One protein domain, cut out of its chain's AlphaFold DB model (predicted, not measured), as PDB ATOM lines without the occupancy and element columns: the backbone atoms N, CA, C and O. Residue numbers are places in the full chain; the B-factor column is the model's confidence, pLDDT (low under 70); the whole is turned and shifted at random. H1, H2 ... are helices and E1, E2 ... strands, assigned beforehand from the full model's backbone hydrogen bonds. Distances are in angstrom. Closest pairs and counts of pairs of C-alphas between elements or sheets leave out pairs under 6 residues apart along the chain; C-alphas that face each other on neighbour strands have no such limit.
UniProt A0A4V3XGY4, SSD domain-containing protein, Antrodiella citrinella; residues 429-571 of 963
ATOM      1  N   ARG A 429      23.769 -23.138  30.329       92.94
ATOM      2  CA  ARG A 429      24.616 -23.956  31.204       92.94
ATOM      3  C   ARG A 429      25.220 -25.095  30.368       92.94
ATOM      4  O   ARG A 429      24.465 -25.926  29.862       92.94
ATOM      5  N   PRO A 430      26.540 -25.083  30.098       93.00
ATOM      6  CA  PRO A 430      27.169 -26.102  29.271       93.00
ATOM      7  C   PRO A 430      27.554 -27.320  30.112       93.00
ATOM      8  O   PRO A 430      28.365 -27.224  31.034       93.00
ATOM      9  N   GLU A 431      27.037 -28.482  29.733       95.69
ATOM     10  CA  GLU A 431      27.420 -29.762  30.316       95.69
ATOM     11  C   GLU A 431      28.407 -30.439  29.359       95.69
ATOM     12  O   GLU A 431      28.031 -30.905  28.279       95.69
ATOM     13  N   GLN A 432      29.690 -30.450  29.726       95.00
ATOM     14  CA  GLN A 432      30.770 -30.900  28.848       95.00
ATOM     15  C   GLN A 432      31.312 -32.256  29.276       95.00
ATOM     16  O   GLN A 432      31.658 -32.463  30.441       95.00
ATOM     17  N   ILE A 433      31.448 -33.167  28.315       96.00
ATOM     18  CA  ILE A 433      32.030 -34.491  28.511       96.00
ATOM     19  C   ILE A 433      33.115 -34.717  27.456       96.00
ATOM     20  O   ILE A 433      32.885 -34.613  26.256       96.00
ATOM     21  N   PHE A 434      34.311 -35.046  27.923       95.19
ATOM     22  CA  PHE A 434      35.471 -35.391  27.119       95.19
ATOM     23  C   PHE A 434      35.735 -36.883  27.244       95.19
ATOM     24  O   PHE A 434      35.915 -37.390  28.353       95.19
ATOM     25  N   VAL A 435      35.808 -37.578  26.115       94.12
ATOM     26  CA  VAL A 435      36.070 -39.020  26.063       94.12
ATOM     27  C   VAL A 435      37.400 -39.253  25.371       94.12
ATOM     28  O   VAL A 435      37.609 -38.791  24.252       94.12
ATOM     29  N   THR A 436      38.302 -39.979  26.019       92.38
ATOM     30  CA  THR A 436      39.623 -40.328  25.486       92.38
ATOM     31  C   THR A 436      39.842 -41.835  25.531       92.38
ATOM     32  O   THR A 436      39.216 -42.550  26.313       92.38
ATOM     33  N   SER A 437      40.721 -42.343  24.668       88.75
ATOM     34  CA  SER A 437      41.078 -43.764  24.659       88.75
ATOM     35  C   SER A 437      42.237 -44.029  25.620       88.75
ATOM     36  O   SER A 437      43.228 -43.298  25.624       88.75
ATOM     37  N   LEU A 438      42.129 -45.093  26.422       81.19
ATOM     38  CA  LEU A 438      43.223 -45.603  27.257       81.19
ATOM     39  C   LEU A 438      44.092 -46.626  26.510       81.19
ATOM     40  O   LEU A 438      45.164 -46.990  26.996       81.19
ATOM     41  N   VAL A 439      43.629 -47.113  25.354       70.94
ATOM     42  CA  VAL A 439      44.285 -48.172  24.582       70.94
ATOM     43  C   VAL A 439      45.189 -47.543  23.513       70.94
ATOM     44  O   VAL A 439      44.679 -46.861  22.624       70.94
ATOM     45  N   PRO A 440      46.518 -47.775  23.553       63.03
ATOM     46  CA  PRO A 440      47.429 -47.350  22.496       63.03
ATOM     47  C   PRO A 440      47.116 -48.075  21.190       63.03
ATOM     48  O   PRO A 440      46.932 -49.298  21.164       63.03
ATOM     49  N   SER A 441      47.087 -47.334  20.091       53.88
ATOM     50  CA  SER A 441      46.752 -47.884  18.787       53.88
ATOM     51  C   SER A 441      47.881 -48.785  18.270       53.88
ATOM     52  O   SER A 441      49.018 -48.356  18.130       53.88
ATOM     53  N   ALA A 442      47.563 -50.045  17.958       52.66
ATOM     54  CA  ALA A 442      48.439 -51.010  17.274       52.66
ATOM     55  C   ALA A 442      49.627 -51.628  18.054       52.66
ATOM     56  O   ALA A 442      50.632 -51.991  17.444       52.66
ATOM     57  N   GLY A 443      49.518 -51.854  19.369       51.12
ATOM     58  CA  GLY A 443      50.422 -52.774  20.092       51.12
ATOM     59  C   GLY A 443      51.908 -52.375  20.130       51.12
ATOM     60  O   GLY A 443      52.743 -53.146  20.604       51.12
ATOM     61  N   THR A 444      52.246 -51.176  19.661       49.34
ATOM     62  CA  THR A 444      53.548 -50.539  19.823       49.34
ATOM     63  C   THR A 444      53.446 -49.540  20.968       49.34
ATOM     64  O   THR A 444      52.500 -48.764  21.066       49.34
ATOM     65  N   THR A 445      54.422 -49.555  21.873       55.12
ATOM     66  CA  THR A 445      54.449 -48.701  23.072       55.12
ATOM     67  C   THR A 445      54.605 -47.202  22.776       55.12
ATOM     68  O   THR A 445      54.505 -46.408  23.705       55.12
ATOM     69  N   ASP A 446      54.811 -46.826  21.507       53.81
ATOM     70  CA  ASP A 446      55.111 -45.457  21.060       53.81
ATOM     71  C   ASP A 446      54.014 -44.833  20.170       53.81
ATOM     72  O   ASP A 446      54.164 -43.695  19.724       53.81
ATOM     73  N   ALA A 447      52.921 -45.549  19.874       58.22
ATOM     74  CA  ALA A 447      51.821 -45.019  19.069       58.22
ATOM     75  C   ALA A 447      50.797 -44.278  19.943       58.22
ATOM     76  O   ALA A 447      50.310 -44.810  20.943       58.22
ATOM     77  N   GLU A 448      50.470 -43.039  19.563       60.62
ATOM     78  CA  GLU A 448      49.467 -42.242  20.271       60.62
ATOM     79  C   GLU A 448      48.073 -42.898  20.167       60.62
ATOM     80  O   GLU A 448      47.705 -43.385  19.093       60.62
ATOM     81  N   PRO A 449      47.290 -42.930  21.260       66.38
ATOM     82  CA  PRO A 449      45.947 -43.502  21.247       66.38
ATOM     83  C   PRO A 449      44.991 -42.617  20.432       66.38
ATOM     84  O   PRO A 449      44.882 -41.418  20.696       66.38
ATOM     85  N   HIS A 450      44.273 -43.212  19.476       81.06
ATOM     86  CA  HIS A 450      43.142 -42.572  18.790       81.06
ATOM     87  C   HIS A 450      41.812 -43.062  19.369       81.06
ATOM     88  O   HIS A 450      41.681 -44.224  19.763       81.06
ATOM     89  N   ILE A 451      40.818 -42.173  19.436       87.50
ATOM     90  CA  ILE A 451      39.499 -42.488  20.011       87.50
ATOM     91  C   ILE A 451      38.521 -43.067  18.982       87.50
ATOM     92  O   ILE A 451      37.661 -43.875  19.337       87.50
ATOM     93  N   LEU A 452      38.664 -42.681  17.711       87.62
ATOM     94  CA  LEU A 452      37.741 -43.047  16.638       87.62
ATOM     95  C   LEU A 452      37.927 -44.508  16.223       87.62
ATOM     96  O   LEU A 452      38.707 -44.843  15.336       87.62
ATOM     97  N   SER A 453      37.167 -45.385  16.871       87.94
ATOM     98  CA  SER A 453      36.975 -46.775  16.472       87.94
ATOM     99  C   SER A 453      35.482 -47.097  16.458       87.94
ATOM    100  O   SER A 453      34.720 -46.506  17.222       87.94
ATOM    101  N   TRP A 454      35.067 -48.062  15.635       86.81
ATOM    102  CA  TRP A 454      33.667 -48.496  15.563       86.81
ATOM    103  C   TRP A 454      33.103 -48.891  16.937       86.81
ATOM    104  O   TRP A 454      32.017 -48.467  17.317       86.81
ATOM    105  N   ASN A 455      33.878 -49.647  17.723       88.12
ATOM    106  CA  ASN A 455      33.457 -50.093  19.053       88.12
ATOM    107  C   ASN A 455      33.353 -48.928  20.046       88.12
ATOM    108  O   ASN A 455      32.412 -48.891  20.834       88.12
ATOM    109  N   SER A 456      34.296 -47.981  19.993       89.12
ATOM    110  CA  SER A 456      34.268 -46.781  20.838       89.12
ATOM    111  C   SER A 456      33.055 -45.909  20.518       89.12
ATOM    112  O   SER A 456      32.369 -45.462  21.432       89.12
ATOM    113  N   LEU A 457      32.786 -45.687  19.225       90.00
ATOM    114  CA  LEU A 457      31.675 -44.862  18.752       90.00
ATOM    115  C   LEU A 457      30.333 -45.495  19.124       90.00
ATOM    116  O   LEU A 457      29.482 -44.819  19.689       90.00
ATOM    117  N   LYS A 458      30.181 -46.804  18.887       90.69
ATOM    118  CA  LYS A 458      28.976 -47.551  19.248       90.69
ATOM    119  C   LYS A 458      28.690 -47.493  20.750       90.69
ATOM    120  O   LYS A 458      27.589 -47.129  21.138       90.69
ATOM    121  N   TYR A 459      29.688 -47.795  21.585       91.62
ATOM    122  CA  TYR A 459      29.523 -47.728  23.041       91.62
ATOM    123  C   TYR A 459      29.118 -46.322  23.496       91.62
ATOM    124  O   TYR A 459      28.288 -46.168  24.387       91.62
ATOM    125  N   TRP A 460      29.701 -45.287  22.885       92.25
ATOM    126  CA  TRP A 460      29.364 -43.913  23.225       92.25
ATOM    127  C   TRP A 460      27.939 -43.521  22.808       92.25
ATOM    128  O   TRP A 460      27.267 -42.842  23.580       92.25
ATOM    129  N   MET A 461      27.442 -43.975  21.652       91.38
ATOM    130  CA  MET A 461      26.046 -43.722  21.266       91.38
ATOM    131  C   MET A 461      25.050 -44.359  22.233       91.38
ATOM    132  O   MET A 461      24.097 -43.695  22.627       91.38
ATOM    133  N   ASP A 462      25.309 -45.588  22.695       92.25
ATOM    134  CA  ASP A 462      24.461 -46.252  23.699       92.25
ATOM    135  C   ASP A 462      24.411 -45.436  25.016       92.25
ATOM    136  O   ASP A 462      23.380 -45.333  25.694       92.25
ATOM    137  N   VAL A 463      25.537 -44.815  25.390       93.81
ATOM    138  CA  VAL A 463      25.617 -43.896  26.536       93.81
ATOM    139  C   VAL A 463      24.827 -42.614  26.273       93.81
ATOM    140  O   VAL A 463      24.104 -42.160  27.159       93.81
ATOM    141  N   GLU A 464      24.933 -42.024  25.083       93.00
ATOM    142  CA  GLU A 464      24.202 -40.805  24.724       93.00
ATOM    143  C   GLU A 464      22.682 -41.031  24.711       93.00
ATOM    144  O   GLU A 464      21.937 -40.215  25.260       93.00
ATOM    145  N   GLU A 465      22.219 -42.166  24.183       92.62
ATOM    146  CA  GLU A 465      20.816 -42.586  24.254       92.62
ATOM    147  C   GLU A 465      20.355 -42.708  25.715       92.62
ATOM    148  O   GLU A 465      19.307 -42.178  26.099       92.62
ATOM    149  N   THR A 466      21.186 -43.320  26.566       93.62
ATOM    150  CA  THR A 466      20.910 -43.419  28.004       93.62
ATOM    151  C   THR A 466      20.797 -42.037  28.651       93.62
ATOM    152  O   THR A 466      19.885 -41.822  29.449       93.62
ATOM    153  N   ILE A 467      21.682 -41.092  28.304       94.69
ATOM    154  CA  ILE A 467      21.667 -39.714  28.821       94.69
ATOM    155  C   ILE A 467      20.383 -38.984  28.409       94.69
ATOM    156  O   ILE A 467      19.762 -38.323  29.245       94.69
ATOM    157  N   ARG A 468      19.949 -39.128  27.151       91.31
ATOM    158  CA  ARG A 468      18.694 -38.538  26.652       91.31
ATOM    159  C   ARG A 468      17.467 -39.089  27.387       91.31
ATOM    160  O   ARG A 468      16.530 -38.338  27.645       91.31
ATOM    161  N   GLY A 469      17.498 -40.364  27.781       92.75
ATOM    162  CA  GLY A 469      16.442 -41.034  28.547       92.75
ATOM    163  C   GLY A 469      16.492 -40.854  30.072       92.75
ATOM    164  O   GLY A 469      15.662 -41.446  30.770       92.75
ATOM    165  N   LEU A 470      17.442 -40.084  30.621       94.38
ATOM    166  CA  LEU A 470      17.552 -39.879  32.070       94.38
ATOM    167  C   LEU A 470      16.336 -39.135  32.631       94.38
ATOM    168  O   LEU A 470      15.915 -38.106  32.105       94.38
ATOM    169  N   GLN A 471      15.830 -39.632  33.760       94.69
ATOM    170  CA  GLN A 471      14.753 -39.009  34.530       94.69
ATOM    171  C   GLN A 471      15.282 -38.559  35.888       94.69
ATOM    172  O   GLN A 471      15.872 -39.357  36.624       94.69
ATOM    173  N   SER A 472      15.062 -37.288  36.226       92.38
ATOM    174  CA  SER A 472      15.496 -36.721  37.503       92.38
ATOM    175  C   SER A 472      14.741 -37.329  38.688       92.38
ATOM    176  O   SER A 472      13.596 -37.765  38.574       92.38
ATOM    177  N   SER A 473      15.358 -37.337  39.866       87.25
ATOM    178  CA  SER A 473      14.688 -37.701  41.119       87.25
ATOM    179  C   SER A 473      14.685 -36.489  42.047       87.25
ATOM    180  O   SER A 473      15.763 -35.939  42.289       87.25
ATOM    181  N   PRO A 474      13.530 -36.073  42.611       88.56
ATOM    182  CA  PRO A 474      12.264 -36.810  42.734       88.56
ATOM    183  C   PRO A 474      11.178 -36.530  41.670       88.56
ATOM    184  O   PRO A 474      10.162 -37.225  41.694       88.56
ATOM    185  N   HIS A 475      11.321 -35.530  40.789       91.38
ATOM    186  CA  HIS A 475      10.207 -35.063  39.939       91.38
ATOM    187  C   HIS A 475      10.110 -35.717  38.552       91.38
ATOM    188  O   HIS A 475       9.068 -35.591  37.911       91.38
ATOM    189  N   GLY A 476      11.138 -36.436  38.100       93.12
ATOM    190  CA  GLY A 476      11.120 -37.147  36.820       93.12
ATOM    191  C   GLY A 476      11.345 -36.265  35.593       93.12
ATOM    192  O   GLY A 476      10.867 -36.630  34.523       93.12
ATOM    193  N   TYR A 477      12.033 -35.124  35.717       94.00
ATOM    194  CA  TYR A 477      12.347 -34.258  34.574       94.00
ATOM    195  C   TYR A 477      13.310 -34.948  33.608       94.00
ATOM    196  O   TYR A 477      14.259 -35.613  34.032       94.00
ATOM    197  N   THR A 478      13.073 -34.755  32.316       93.94
ATOM    198  CA  THR A 478      13.882 -35.300  31.222       93.94
ATOM    199  C   THR A 478      14.768 -34.222  30.599       93.94
ATOM    200  O   THR A 478      14.612 -33.032  30.882       93.94
ATOM    201  N   LEU A 479      15.691 -34.619  29.717       93.00
ATOM    202  CA  LEU A 479      16.522 -33.663  28.977       93.00
ATOM    203  C   LEU A 479      15.669 -32.676  28.155       93.00
ATOM    204  O   LEU A 479      15.993 -31.491  28.103       93.00
ATOM    205  N   GLU A 480      14.559 -33.129  27.563       92.31
ATOM    206  CA  GLU A 480      13.676 -32.292  26.735       92.31
ATOM    207  C   GLU A 480      12.999 -31.146  27.501       92.31
ATOM    208  O   GLU A 480      12.616 -30.143  26.887       92.31
ATOM    209  N   ASP A 481      12.875 -31.286  28.825       91.38
ATOM    210  CA  ASP A 481      12.260 -30.294  29.710       91.38
ATOM    211  C   ASP A 481      13.221 -29.155  30.087       91.38
ATOM    212  O   ASP A 481      12.768 -28.064  30.443       91.38
ATOM    213  N   VAL A 482      14.537 -29.402  30.044       93.25
ATOM    214  CA  VAL A 482      15.572 -28.478  30.554       93.25
ATOM    215  C   VAL A 482      16.526 -27.963  29.474       93.25
ATOM    216  O   VAL A 482      17.150 -26.912  29.650       93.25
ATOM    217  N   CYS A 483      16.658 -28.675  28.356       93.69
ATOM    218  CA  CYS A 483      17.605 -28.345  27.298       93.69
ATOM    219  C   CYS A 483      17.293 -27.010  26.606       93.69
ATOM    220  O   CYS A 483      16.152 -26.544  26.545       93.69
ATOM    221  N   PHE A 484      18.320 -26.399  26.023       93.12
ATOM    222  CA  PHE A 484      18.153 -25.234  25.169       93.12
ATOM    223  C   PHE A 484      17.639 -25.646  23.781       93.12
ATOM    224  O   PHE A 484      18.213 -26.529  23.137       93.12
ATOM    225  N   LYS A 485      16.575 -24.978  23.313       92.31
ATOM    226  CA  LYS A 485      15.902 -25.256  22.033       92.31
ATOM    227  C   LYS A 485      15.858 -23.994  21.150       92.31
ATOM    228  O   LYS A 485      15.071 -23.089  21.430       92.31
ATOM    229  N   PRO A 486      16.658 -23.905  20.068       88.31
ATOM    230  CA  PRO A 486      16.766 -22.692  19.252       88.31
ATOM    231  C   PRO A 486      15.506 -22.401  18.424       88.31
ATOM    232  O   PRO A 486      15.223 -21.241  18.141       88.31
ATOM    233  N   GLN A 487      14.731 -23.429  18.059       86.38
ATOM    234  CA  GLN A 487      13.476 -23.285  17.303       86.38
ATOM    235  C   GLN A 487      12.249 -23.015  18.202       86.38
ATOM    236  O   GLN A 487      11.122 -22.965  17.714       86.38
ATOM    237  N   GLY A 488      12.451 -22.824  19.512       85.88
ATOM    238  CA  GLY A 488      11.379 -22.667  20.497       85.88
ATOM    239  C   GLY A 488      11.016 -23.976  21.216       85.88
ATOM    240  O   GLY A 488      11.737 -24.964  21.097       85.88
ATOM    241  N   PRO A 489       9.916 -24.006  21.995       85.56
ATOM    242  CA  PRO A 489       9.592 -25.119  22.899       85.56
ATOM    243  C   PRO A 489       9.319 -26.454  22.186       85.56
ATOM    244  O   PRO A 489       9.661 -27.507  22.733       85.56
ATOM    245  N   ASP A 490       8.775 -26.399  20.967       86.56
ATOM    246  CA  ASP A 490       8.494 -27.563  20.110       86.56
ATOM    247  C   ASP A 490       9.726 -28.025  19.304       86.56
ATOM    248  O   ASP A 490       9.638 -28.961  18.511       86.56
ATOM    249  N   GLY A 491      10.869 -27.352  19.467       87.94
ATOM    250  CA  GLY A 491      12.122 -27.701  18.803       87.94
ATOM    251  C   GLY A 491      12.901 -28.819  19.502       87.94
ATOM    252  O   GLY A 491      12.575 -29.256  20.607       87.94
ATOM    253  N   TYR A 492      13.996 -29.233  18.864       91.19
ATOM    254  CA  TYR A 492      14.929 -30.230  19.392       91.19
ATOM    255  C   TYR A 492      15.992 -29.614  20.311       91.19
ATOM    256  O   TYR A 492      16.364 -28.446  20.173       91.19
ATOM    257  N   CYS A 493      16.489 -30.426  21.246       92.94
ATOM    258  CA  CYS A 493      17.581 -30.060  22.141       92.94
ATOM    259  C   CYS A 493      18.906 -29.900  21.391       92.94
ATOM    260  O   CYS A 493      19.235 -30.698  20.511       92.94
ATOM    261  N   VAL A 494      19.715 -28.924  21.803       93.50
ATOM    262  CA  VAL A 494      21.086 -28.782  21.297       93.50
ATOM    263  C   VAL A 494      22.014 -29.737  22.047       93.50
ATOM    264  O   VAL A 494      22.467 -29.456  23.159       93.50
ATOM    265  N   VAL A 495      22.301 -30.869  21.407       93.75
ATOM    266  CA  VAL A 495      23.328 -31.831  21.820       93.75
ATOM    267  C   VAL A 495      24.382 -31.883  20.724       93.75
ATOM    268  O   VAL A 495      24.111 -32.291  19.596       93.75
ATOM    269  N   GLN A 496      25.584 -31.420  21.045       93.88
ATOM    270  CA  GLN A 496      26.715 -31.395  20.126       93.88
ATOM    271  C   GLN A 496      27.569 -32.631  20.402       93.88
ATOM    272  O   GLN A 496      28.283 -32.686  21.400       93.88
ATOM    273  N   SER A 497      27.452 -33.632  19.534       94.06
ATOM    274  CA  SER A 497      28.157 -34.913  19.611       94.06
ATOM    275  C   SER A 497      28.411 -35.424  18.195       94.06
ATOM    276  O   SER A 497      27.679 -35.074  17.269       94.06
ATOM    277  N   VAL A 498      29.414 -36.288  18.021       92.38
ATOM    278  CA  VAL A 498      29.659 -36.977  16.739       92.38
ATOM    279  C   VAL A 498      28.440 -37.805  16.312       92.38
ATOM    280  O   VAL A 498      28.212 -37.978  15.120       92.38
ATOM    281  N   GLY A 499      27.619 -38.263  17.266       89.25
ATOM    282  CA  GLY A 499      26.382 -39.005  16.993       89.25
ATOM    283  C   GLY A 499      25.373 -38.234  16.164       89.25
ATOM    284  O   GLY A 499      24.641 -38.821  15.369       89.25
ATOM    285  N   ALA A 500      25.409 -36.908  16.263       90.06
ATOM    286  CA  ALA A 500      24.488 -36.046  15.554       90.06
ATOM    287  C   ALA A 500      24.713 -36.071  14.026       90.06
ATOM    288  O   ALA A 500      23.769 -35.845  13.278       90.06
ATOM    289  N   TRP A 501      25.918 -36.422  13.553       90.12
ATOM    290  CA  TRP A 501      26.199 -36.645  12.123       90.12
ATOM    291  C   TRP A 501      25.650 -37.974  11.580       90.12
ATOM    292  O   TRP A 501      25.633 -38.177  10.370       90.12
ATOM    293  N   PHE A 502      25.218 -38.879  12.462       89.44
ATOM    294  CA  PHE A 502      24.625 -40.173  12.115       89.44
ATOM    295  C   PHE A 502      23.114 -40.213  12.388       89.44
ATOM    296  O   PHE A 502      22.518 -41.279  12.350       89.44
ATOM    297  N   GLY A 503      22.478 -39.075  12.694       85.06
ATOM    298  CA  GLY A 503      21.065 -39.048  13.089       85.06
ATOM    299  C   GLY A 503      20.802 -39.642  14.479       85.06
ATOM    300  O   GLY A 503      19.694 -40.089  14.755       85.06
ATOM    301  N   ASN A 504      21.818 -39.657  15.352       85.00
ATOM    302  CA  ASN A 504      21.792 -40.219  16.710       85.00
ATOM    303  C   ASN A 504      21.499 -41.728  16.803       85.00
ATOM    304  O   ASN A 504      21.345 -42.238  17.911       85.00
ATOM    305  N   ASP A 505      21.479 -42.446  15.679       82.25
ATOM    306  CA  ASP A 505      21.381 -43.903  15.631       82.25
ATOM    307  C   ASP A 505      22.475 -44.463  14.714       82.25
ATOM    308  O   ASP A 505      22.669 -44.027  13.581       82.25
ATOM    309  N   LEU A 506      23.226 -45.440  15.220       81.56
ATOM    310  CA  LEU A 506      24.255 -46.130  14.443       81.56
ATOM    311  C   LEU A 506      23.713 -47.375  13.718       81.56
ATOM    312  O   LEU A 506      24.460 -48.000  12.967       81.56
ATOM    313  N   GLY A 507      22.456 -47.763  13.959       76.25
ATOM    314  CA  GLY A 507      21.835 -48.982  13.437       76.25
ATOM    315  C   GLY A 507      21.697 -49.031  11.914       76.25
ATOM    316  O   GLY A 507      21.722 -50.123  11.346       76.25
ATOM    317  N   ASP A 508      21.620 -47.870  11.262       74.50
ATOM    318  CA  ASP A 508      21.511 -47.744   9.805       74.50
ATOM    319  C   ASP A 508      22.867 -47.856   9.074       74.50
ATOM    320  O   ASP A 508      22.903 -47.903   7.842       74.50
ATOM    321  N   TRP A 509      23.985 -47.919   9.810       79.38
ATOM    322  CA  TRP A 509      25.340 -47.882   9.256       79.38
ATOM    323  C   TRP A 509      26.141 -49.152   9.560       79.38
ATOM    324  O   TRP A 509      26.012 -49.770  10.616       79.38
ATOM    325  N   ASP A 510      27.031 -49.518   8.636       81.19
ATOM    326  CA  ASP A 510      27.893 -50.693   8.755       81.19
ATOM    327  C   ASP A 510      29.313 -50.322   9.215       81.19
ATOM    328  O   ASP A 510      29.816 -49.215   8.994       81.19
ATOM    329  N   SER A 511      30.025 -51.297   9.792       78.50
ATOM    330  CA  SER A 511      31.397 -51.117  10.299       78.50
ATOM    331  C   SER A 511      32.430 -50.734   9.233       78.50
ATOM    332  O   SER A 511      33.540 -50.336   9.584       78.50
ATOM    333  N   GLU A 512      32.091 -50.875   7.951       79.88
ATOM    334  CA  GLU A 512      32.966 -50.551   6.819       79.88
ATOM    335  C   GLU A 512      32.686 -49.162   6.221       79.88
ATOM    336  O   GLU A 512      33.606 -48.553   5.689       79.88
ATOM    337  N   THR A 513      31.465 -48.626   6.345       84.81
ATOM    338  CA  THR A 513      31.040 -47.386   5.660       84.81
ATOM    339  C   THR A 513      31.046 -46.144   6.555       84.81
ATOM    340  O   THR A 513      31.088 -45.021   6.054       84.81
ATOM    341  N   TRP A 514      31.067 -46.307   7.882       87.25
ATOM    342  CA  TRP A 514      30.990 -45.180   8.827       87.25
ATOM    343  C   TRP A 514      32.131 -44.162   8.701       87.25
ATOM    344  O   TRP A 514      31.934 -42.983   8.994       87.25
ATOM    345  N   GLN A 515      33.327 -44.601   8.292       88.12
ATOM    346  CA  GLN A 515      34.492 -43.720   8.158       88.12
ATOM    347  C   GLN A 515      34.293 -42.709   7.035       88.12
ATOM    348  O   GLN A 515      34.653 -41.544   7.201       88.12
ATOM    349  N   ASP A 516      33.695 -43.148   5.928       87.00
ATOM    350  CA  ASP A 516      33.421 -42.296   4.777       87.00
ATOM    351  C   ASP A 516      32.367 -41.247   5.133       87.00
ATOM    352  O   ASP A 516      32.564 -40.069   4.838       87.00
ATOM    353  N   GLN A 517      31.311 -41.641   5.858       86.88
ATOM    354  CA  GLN A 517      30.292 -40.711   6.354       86.88
ATOM    355  C   GLN A 517      30.882 -39.692   7.335       86.88
ATOM    356  O   GLN A 517      30.656 -38.490   7.203       86.88
ATOM    357  N   LEU A 518      31.699 -40.145   8.290       89.19
ATOM    358  CA  LEU A 518      32.348 -39.257   9.251       89.19
ATOM    359  C   LEU A 518      33.281 -38.260   8.558       89.19
ATOM    360  O   LEU A 518      33.283 -37.076   8.891       89.19
ATOM    361  N   LEU A 519      34.066 -38.720   7.579       87.94
ATOM    362  CA  LEU A 519      34.941 -37.854   6.795       87.94
ATOM    363  C   LEU A 519      34.126 -36.876   5.934       87.94
ATOM    364  O   LEU A 519      34.494 -35.704   5.825       87.94
ATOM    365  N   HIS A 520      33.010 -37.327   5.356       84.56
ATOM    366  CA  HIS A 520      32.100 -36.493   4.580       84.56
ATOM    367  C   HIS A 520      31.509 -35.369   5.440       84.56
ATOM    368  O   HIS A 520      31.673 -34.199   5.100       84.56
ATOM    369  N   CYS A 521      30.934 -35.695   6.597       86.06
ATOM    370  CA  CYS A 521      30.337 -34.704   7.492       86.06
ATOM    371  C   CYS A 521      31.368 -33.767   8.124       86.06
ATOM    372  O   CYS A 521      31.120 -32.572   8.255       86.06
ATOM    373  N   ALA A 522      32.560 -34.264   8.454       84.69
ATOM    374  CA  ALA A 522      33.620 -33.424   8.996       84.69
ATOM    375  C   ALA A 522      34.215 -32.456   7.956       84.69
ATOM    376  O   ALA A 522      34.706 -31.390   8.326       84.69
ATOM    377  N   THR A 523      34.197 -32.809   6.664       80.25
ATOM    378  CA  THR A 523      34.673 -31.927   5.582       80.25
ATOM    379  C   THR A 523      33.581 -31.011   5.036       80.25
ATOM    380  O   THR A 523      33.893 -29.907   4.604       80.25
ATOM    381  N   SER A 524      32.319 -31.447   5.063       74.94
ATOM    382  CA  SER A 524      31.155 -30.724   4.538       74.94
ATOM    383  C   SER A 524      29.989 -30.738   5.544       74.94
ATOM    384  O   SER A 524      28.945 -31.326   5.265       74.94
ATOM    385  N   PRO A 525      30.107 -30.066   6.706       75.75
ATOM    386  CA  PRO A 525      29.120 -30.148   7.796       75.75
ATOM    387  C   PRO A 525      27.752 -29.523   7.472       75.75
ATOM    388  O   PRO A 525      26.817 -29.641   8.260       75.75
ATOM    389  N   GLY A 526      27.633 -28.817   6.343       70.00
ATOM    390  CA  GLY A 526      26.385 -28.215   5.867       70.00
ATOM    391  C   GLY A 526      25.568 -29.096   4.919       70.00
ATOM    392  O   GLY A 526      24.527 -28.638   4.449       70.00
ATOM    393  N   SER A 527      26.024 -30.310   4.592       70.31
ATOM    394  CA  SER A 527      25.226 -31.232   3.781       70.31
ATOM    395  C   SER A 527      23.988 -31.690   4.559       70.31
ATOM    396  O   SER A 527      24.024 -31.854   5.777       70.31
ATOM    397  N   VAL A 528      22.868 -31.879   3.853       75.12
ATOM    398  CA  VAL A 528      21.562 -32.193   4.467       75.12
ATOM    399  C   VAL A 528      21.614 -33.483   5.292       75.12
ATOM    400  O   VAL A 528      20.980 -33.562   6.336       75.12
ATOM    401  N   GLU A 529      22.408 -34.458   4.851       79.00
ATOM    402  CA  GLU A 529      22.600 -35.753   5.519       79.00
ATOM    403  C   GLU A 529      23.424 -35.656   6.811       79.00
ATOM    404  O   GLU A 529      23.360 -36.552   7.645       79.00
ATOM    405  N   CYS A 530      24.182 -34.572   6.990       83.75
ATOM    406  CA  CYS A 530      25.050 -34.347   8.146       83.75
ATOM    407  C   CYS A 530      24.463 -33.341   9.145       83.75
ATOM    408  O   CYS A 530      25.110 -33.015  10.146       83.75
ATOM    409  N   LEU A 531      23.261 -32.816   8.877       85.25
ATOM    410  CA  LEU A 531      22.595 -31.891   9.783       85.25
ATOM    411  C   LEU A 531      22.033 -32.646  10.999       85.25
ATOM    412  O   LEU A 531      21.305 -33.622  10.833       85.25
ATOM    413  N   PRO A 532      22.308 -32.166  12.221       88.25
ATOM    414  CA  PRO A 532      21.741 -32.724  13.441       88.25
ATOM    415  C   PRO A 532      20.249 -32.374  13.572       88.25
ATOM    416  O   PRO A 532      19.753 -31.487  12.874       88.25
ATOM    417  N   ASP A 533      19.542 -32.979  14.535       88.19
ATOM    418  CA  ASP A 533      18.098 -32.769  14.771       88.19
ATOM    419  C   ASP A 533      17.696 -31.287  14.897       88.19
ATOM    420  O   ASP A 533      16.611 -30.878  14.485       88.19
ATOM    421  N   PHE A 534      18.583 -30.452  15.451       88.06
ATOM    422  CA  PHE A 534      18.366 -29.009  15.612       88.06
ATOM    423  C   PHE A 534      18.621 -28.185  14.332       88.06
ATOM    424  O   PHE A 534      18.491 -26.959  14.359       88.06
ATOM    425  N   GLN A 535      18.942 -28.846  13.214       85.25
ATOM    426  CA  GLN A 535      19.058 -28.303  11.854       85.25
ATOM    427  C   GLN A 535      20.088 -27.174  11.687       85.25
ATOM    428  O   GLN A 535      19.902 -26.268  10.875       85.25
ATOM    429  N   GLN A 536      21.189 -27.211  12.442       84.19
ATOM    430  CA  GLN A 536      22.310 -26.282  12.267       84.19
ATOM    431  C   GLN A 536      23.613 -27.056  12.044       84.19
ATOM    432  O   GLN A 536      23.827 -28.067  12.712       84.19
ATOM    433  N   PRO A 537      24.494 -26.601  11.136       85.12
ATOM    434  CA  PRO A 537      25.721 -27.321  10.814       85.12
ATOM    435  C   PRO A 537      26.632 -27.430  12.036       85.12
ATOM    436  O   PRO A 537      26.860 -26.453  12.751       85.12
ATOM    437  N   LEU A 538      27.175 -28.627  12.247       87.25
ATOM    438  CA  LEU A 538      28.041 -28.943  13.377       87.25
ATOM    439  C   LEU A 538      29.470 -29.164  12.879       87.25
ATOM    440  O   LEU A 538      29.764 -30.190  12.269       87.25
ATOM    441  N   GLY A 539      30.341 -28.183  13.118       85.19
ATOM    442  CA  GLY A 539      31.750 -28.249  12.726       85.19
ATOM    443  C   GLY A 539      32.552 -29.271  13.550       85.19
ATOM    444  O   GLY A 539      32.239 -29.497  14.725       85.19
ATOM    445  N   PRO A 540      33.608 -29.879  12.974       87.31
ATOM    446  CA  PRO A 540      34.411 -30.897  13.653       87.31
ATOM    447  C   PRO A 540      35.109 -30.382  14.919       87.31
ATOM    448  O   PRO A 540      35.323 -31.159  15.844       87.31
ATOM    449  N   GLU A 541      35.425 -29.089  15.012       87.06
ATOM    450  CA  GLU A 541      36.038 -28.474  16.199       87.06
ATOM    451  C   GLU A 541      35.162 -28.495  17.461       87.06
ATOM    452  O   GLU A 541      35.698 -28.402  18.565       87.06
ATOM    453  N   TYR A 542      33.839 -28.629  17.320       88.81
ATOM    454  CA  TYR A 542      32.917 -28.694  18.459       88.81
ATOM    455  C   TYR A 542      32.772 -30.108  19.029       88.81
ATOM    456  O   TYR A 542      32.388 -30.255  20.187       88.81
ATOM    457  N   VAL A 543      33.079 -31.135  18.229       92.81
ATOM    458  CA  VAL A 543      32.828 -32.546  18.565       92.81
ATOM    459  C   VAL A 543      34.090 -33.405  18.647       92.81
ATOM    460  O   VAL A 543      34.070 -34.481  19.244       92.81
ATOM    461  N   LEU A 544      35.209 -32.944  18.081       92.69
ATOM    462  CA  LEU A 544      36.491 -33.648  18.081       92.69
ATOM    463  C   LEU A 544      37.600 -32.777  18.676       92.69
ATOM    464  O   LEU A 544      37.785 -31.614  18.325       92.69
ATOM    465  N   GLY A 545      38.399 -33.381  19.555       90.88
ATOM    466  CA  GLY A 545      39.532 -32.755  20.225       90.88
ATOM    467  C   GLY A 545      40.877 -33.348  19.805       90.88
ATOM    468  O   GLY A 545      41.015 -34.546  19.542       90.88
ATOM    469  N   GLY A 546      41.911 -32.502  19.780       87.38
ATOM    470  CA  GLY A 546      43.294 -32.937  19.557       87.38
ATOM    471  C   GLY A 546      43.591 -33.430  18.138       87.38
ATOM    472  O   GLY A 546      44.426 -34.316  17.980       87.38
ATOM    473  N   ILE A 547      42.919 -32.871  17.127       87.25
ATOM    474  CA  ILE A 547      43.084 -33.246  15.716       87.25
ATOM    475  C   ILE A 547      44.501 -32.871  15.229       87.25
ATOM    476  O   ILE A 547      44.852 -31.682  15.235       87.25
ATOM    477  N   PRO A 548      45.333 -33.836  14.794       83.88
ATOM    478  CA  PRO A 548      46.658 -33.536  14.271       83.88
ATOM    479  C   PRO A 548      46.572 -32.813  12.916       83.88
ATOM    480  O   PRO A 548      45.827 -33.212  12.017       83.88
ATOM    481  N   ARG A 549      47.365 -31.744  12.769       83.38
ATOM    482  CA  ARG A 549      47.491 -30.956  11.531       83.38
ATOM    483  C   ARG A 549      48.751 -31.351  10.768       83.38
ATOM    484  O   ARG A 549      49.823 -31.466  11.362       83.38
ATOM    485  N   GLU A 550      48.629 -31.548   9.461       78.81
ATOM    486  CA  GLU A 550      49.767 -31.755   8.562       78.81
ATOM    487  C   GLU A 550      50.415 -30.426   8.143       78.81
ATOM    488  O   GLU A 550      49.868 -29.345   8.361       78.81
ATOM    489  N   ALA A 551      51.598 -30.498   7.523       72.62
ATOM    490  CA  ALA A 551      52.351 -29.323   7.072       72.62
ATOM    491  C   ALA A 551      51.628 -28.493   5.989       72.62
ATOM    492  O   ALA A 551      51.911 -27.306   5.858       72.62
ATOM    493  N   ASP A 552      50.690 -29.100   5.252       64.75
ATOM    494  CA  ASP A 552      49.832 -28.447   4.246       64.75
ATOM    495  C   ASP A 552      48.547 -27.839   4.860       64.75
ATOM    496  O   ASP A 552      47.685 -27.308   4.167       64.75
ATOM    497  N   GLY A 553      48.377 -27.932   6.185       67.69
ATOM    498  CA  GLY A 553      47.180 -27.453   6.884       67.69
ATOM    499  C   GLY A 553      45.971 -28.395   6.817       67.69
ATOM    500  O   GLY A 553      44.945 -28.091   7.425       67.69
ATOM    501  N   SER A 554      46.076 -29.549   6.146       70.44
ATOM    502  CA  SER A 554      45.084 -30.631   6.186       70.44
ATOM    503  C   SER A 554      44.944 -31.220   7.595       70.44
ATOM    504  O   SER A 554      45.922 -31.408   8.326       70.44
ATOM    505  N   MET A 555      43.703 -31.513   7.985       78.00
ATOM    506  CA  MET A 555      43.355 -32.096   9.281       78.00
ATOM    507  C   MET A 555      43.150 -33.606   9.140       78.00
ATOM    508  O   MET A 555      42.311 -34.042   8.353       78.00
ATOM    509  N   ARG A 556      43.883 -34.413   9.917       83.81
ATOM    510  CA  ARG A 556      43.667 -35.868   9.982       83.81
ATOM    511  C   ARG A 556      42.591 -36.186  11.016       83.81
ATOM    512  O   ARG A 556      42.883 -36.426  12.182       83.81
ATOM    513  N   ILE A 557      41.339 -36.152  10.567       85.88
ATOM    514  CA  ILE A 557      40.142 -36.289  11.414       85.88
ATOM    515  C   ILE A 557      40.102 -37.646  12.142       85.88
ATOM    516  O   ILE A 557      39.809 -37.687  13.335       85.88
ATOM    517  N   LEU A 558      40.459 -38.737  11.451       85.88
ATOM    518  CA  LEU A 558      40.453 -40.103  12.002       85.88
ATOM    519  C   LEU A 558      41.451 -40.301  13.158       85.88
ATOM    520  O   LEU A 558      41.209 -41.115  14.043       85.88
ATOM    521  N   ASP A 559      42.525 -39.510  13.197       86.94
ATOM    522  CA  ASP A 559      43.563 -39.571  14.234       86.94
ATOM    523  C   ASP A 559      43.261 -38.642  15.429       86.94
ATOM    524  O   ASP A 559      44.168 -38.201  16.141       86.94
ATOM    525  N   SER A 560      41.992 -38.284  15.646       89.62
ATOM    526  CA  SER A 560      41.588 -37.457  16.785       89.62
ATOM    527  C   SER A 560      41.822 -38.169  18.127       89.62
ATOM    528  O   SER A 560      41.744 -39.397  18.250       89.62
ATOM    529  N   LYS A 561      42.129 -37.373  19.158       89.00
ATOM    530  CA  LYS A 561      42.518 -37.868  20.492       89.00
ATOM    531  C   LYS A 561      41.353 -37.919  21.473       89.00
ATOM    532  O   LYS A 561      41.392 -38.701  22.423       89.00
ATOM    533  N   ALA A 562      40.348 -37.071  21.268       92.56
ATOM    534  CA  ALA A 562      39.204 -36.960  22.157       92.56
ATOM    535  C   ALA A 562      37.901 -36.748  21.383       92.56
ATOM    536  O   ALA A 562      37.889 -36.030  20.385       92.56
ATOM    537  N   LEU A 563      36.813 -37.330  21.885       93.94
ATOM    538  CA  LEU A 563      35.456 -36.902  21.551       93.94
ATOM    539  C   LEU A 563      35.047 -35.823  22.549       93.94
ATOM    540  O   LEU A 563      35.316 -35.950  23.747       93.94
ATOM    541  N   VAL A 564      34.417 -34.771  22.047       95.44
ATOM    542  CA  VAL A 564      33.868 -33.672  22.837       95.44
ATOM    543  C   VAL A 564      32.359 -33.724  22.692       95.44
ATOM    544  O   VAL A 564      31.835 -33.728  21.582       95.44
ATOM    545  N   ILE A 565      31.670 -33.801  23.821       95.50
ATOM    546  CA  ILE A 565      30.218 -33.812  23.878       95.50
ATOM    547  C   ILE A 565      29.792 -32.627  24.715       95.50
ATOM    548  O   ILE A 565      30.261 -32.453  25.839       95.50
ATOM    549  N   ASN A 566      28.913 -31.810  24.153       95.38
ATOM    550  CA  ASN A 566      28.385 -30.637  24.820       95.38
ATOM    551  C   ASN A 566      26.857 -30.693  24.795       95.38
ATOM    552  O   ASN A 566      26.238 -30.661  23.729       95.38
ATOM    553  N   ILE A 567      26.257 -30.798  25.977       95.31
ATOM    554  CA  ILE A 567      24.808 -30.761  26.161       95.31
ATOM    555  C   ILE A 567      24.467 -29.370  26.680       95.31
ATOM    556  O   ILE A 567      24.958 -28.945  27.726       95.31
ATOM    557  N   VAL A 568      23.646 -28.641  25.929       94.69
ATOM    558  CA  VAL A 568      23.320 -27.251  26.251       94.69
ATOM    559  C   VAL A 568      22.018 -27.204  27.043       94.69
ATOM    560  O   VAL A 568      20.938 -27.447  26.498       94.69
ATOM    561  N   VAL A 569      22.111 -26.868  28.329       94.94
ATOM    562  CA  VAL A 569      20.961 -26.714  29.231       94.94
ATOM    563  C   VAL A 569      20.569 -25.240  29.318       94.94
ATOM    564  O   VAL A 569      21.421 -24.352  29.358       94.94
ATOM    565  N   SER A 570      19.270 -24.945  29.303       92.19
ATOM    566  CA  SER A 570      18.786 -23.566  29.417       92.19
ATOM    567  C   SER A 570      18.989 -23.019  30.838       92.19
ATOM    568  O   SER A 570      18.756 -23.724  31.818       92.19
ATOM    569  N   ASP A 571      19.424 -21.760  30.961       91.31
ATOM    570  CA  ASP A 571      19.443 -21.047  32.247       91.31
ATOM    571  C   ASP A 571      18.269 -20.064  32.326       91.31
ATOM    572  O   ASP A 571      17.695 -19.663  31.310       91.31
TER     573      ASP A 571
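What this domain is: This is residues 429 to 571 of the 963 residues of the protein "SSD domain-containing protein" of Antrodiella citrinella (UniProt A0A4V3XGY4). With little regular structure, a long two-stranded ribbon, E1 and E2, has helix H1 running near it and a loop-rich body in which H5 and H3 come close to E2, while H4 lies farther out, apart from E2 and close to H3 and H5. The 143 printed residues, 55 in named elements, run E1 H1 H2 H3 H4 H5 E2, class mixed, the sheet antiparallel. It is compact, radius of gyration of the C-alphas 16.2 A, spanning 50 by 33 by 29 A.

Where its parts are: E1, residues 429 to 437, spans 26.6 A from C-alpha 429 at (24.616, -23.956, 31.204); E2, 562 to 569, spans 22.1 A to C-alpha 569 at (20.961, -26.714, 29.231). H1 is 454 to 468, 21.1 A; H2 479 to 482; H3 498 to 502; H4 514 to 523, 14.1 A; H5 540 to 543.

How they stand to each other: N 433 and O 565 of E1 and E2 are within hydrogen-bond range, 2.8 A. H1 and E2 are near each other, with 6 pairs of C-alphas within 10 A. The closest C-alphas of H5 and E2, Val 543 and Val 564, are 4.5 A apart; of H2 and E2, Val 482 and Val 569, 5.8 A. H3 and H4 are close but not clearly touching, Trp 501 and Cys 521 closest, C-alphas 6.5 A apart. Every O i to N i+4 pair is within range in H1 and H4; H3 has 0 of 1, but 2 of 2 O i to N i+3; H2 and H5 are too short.

The domain as a whole: C-alphas 474 and 552, the farthest apart, are 54.4 A apart. The printed part has no cut; H1 to H2 is a short link, the others long. Residues 440 to 449 and 552 to 553 are under pLDDT 70.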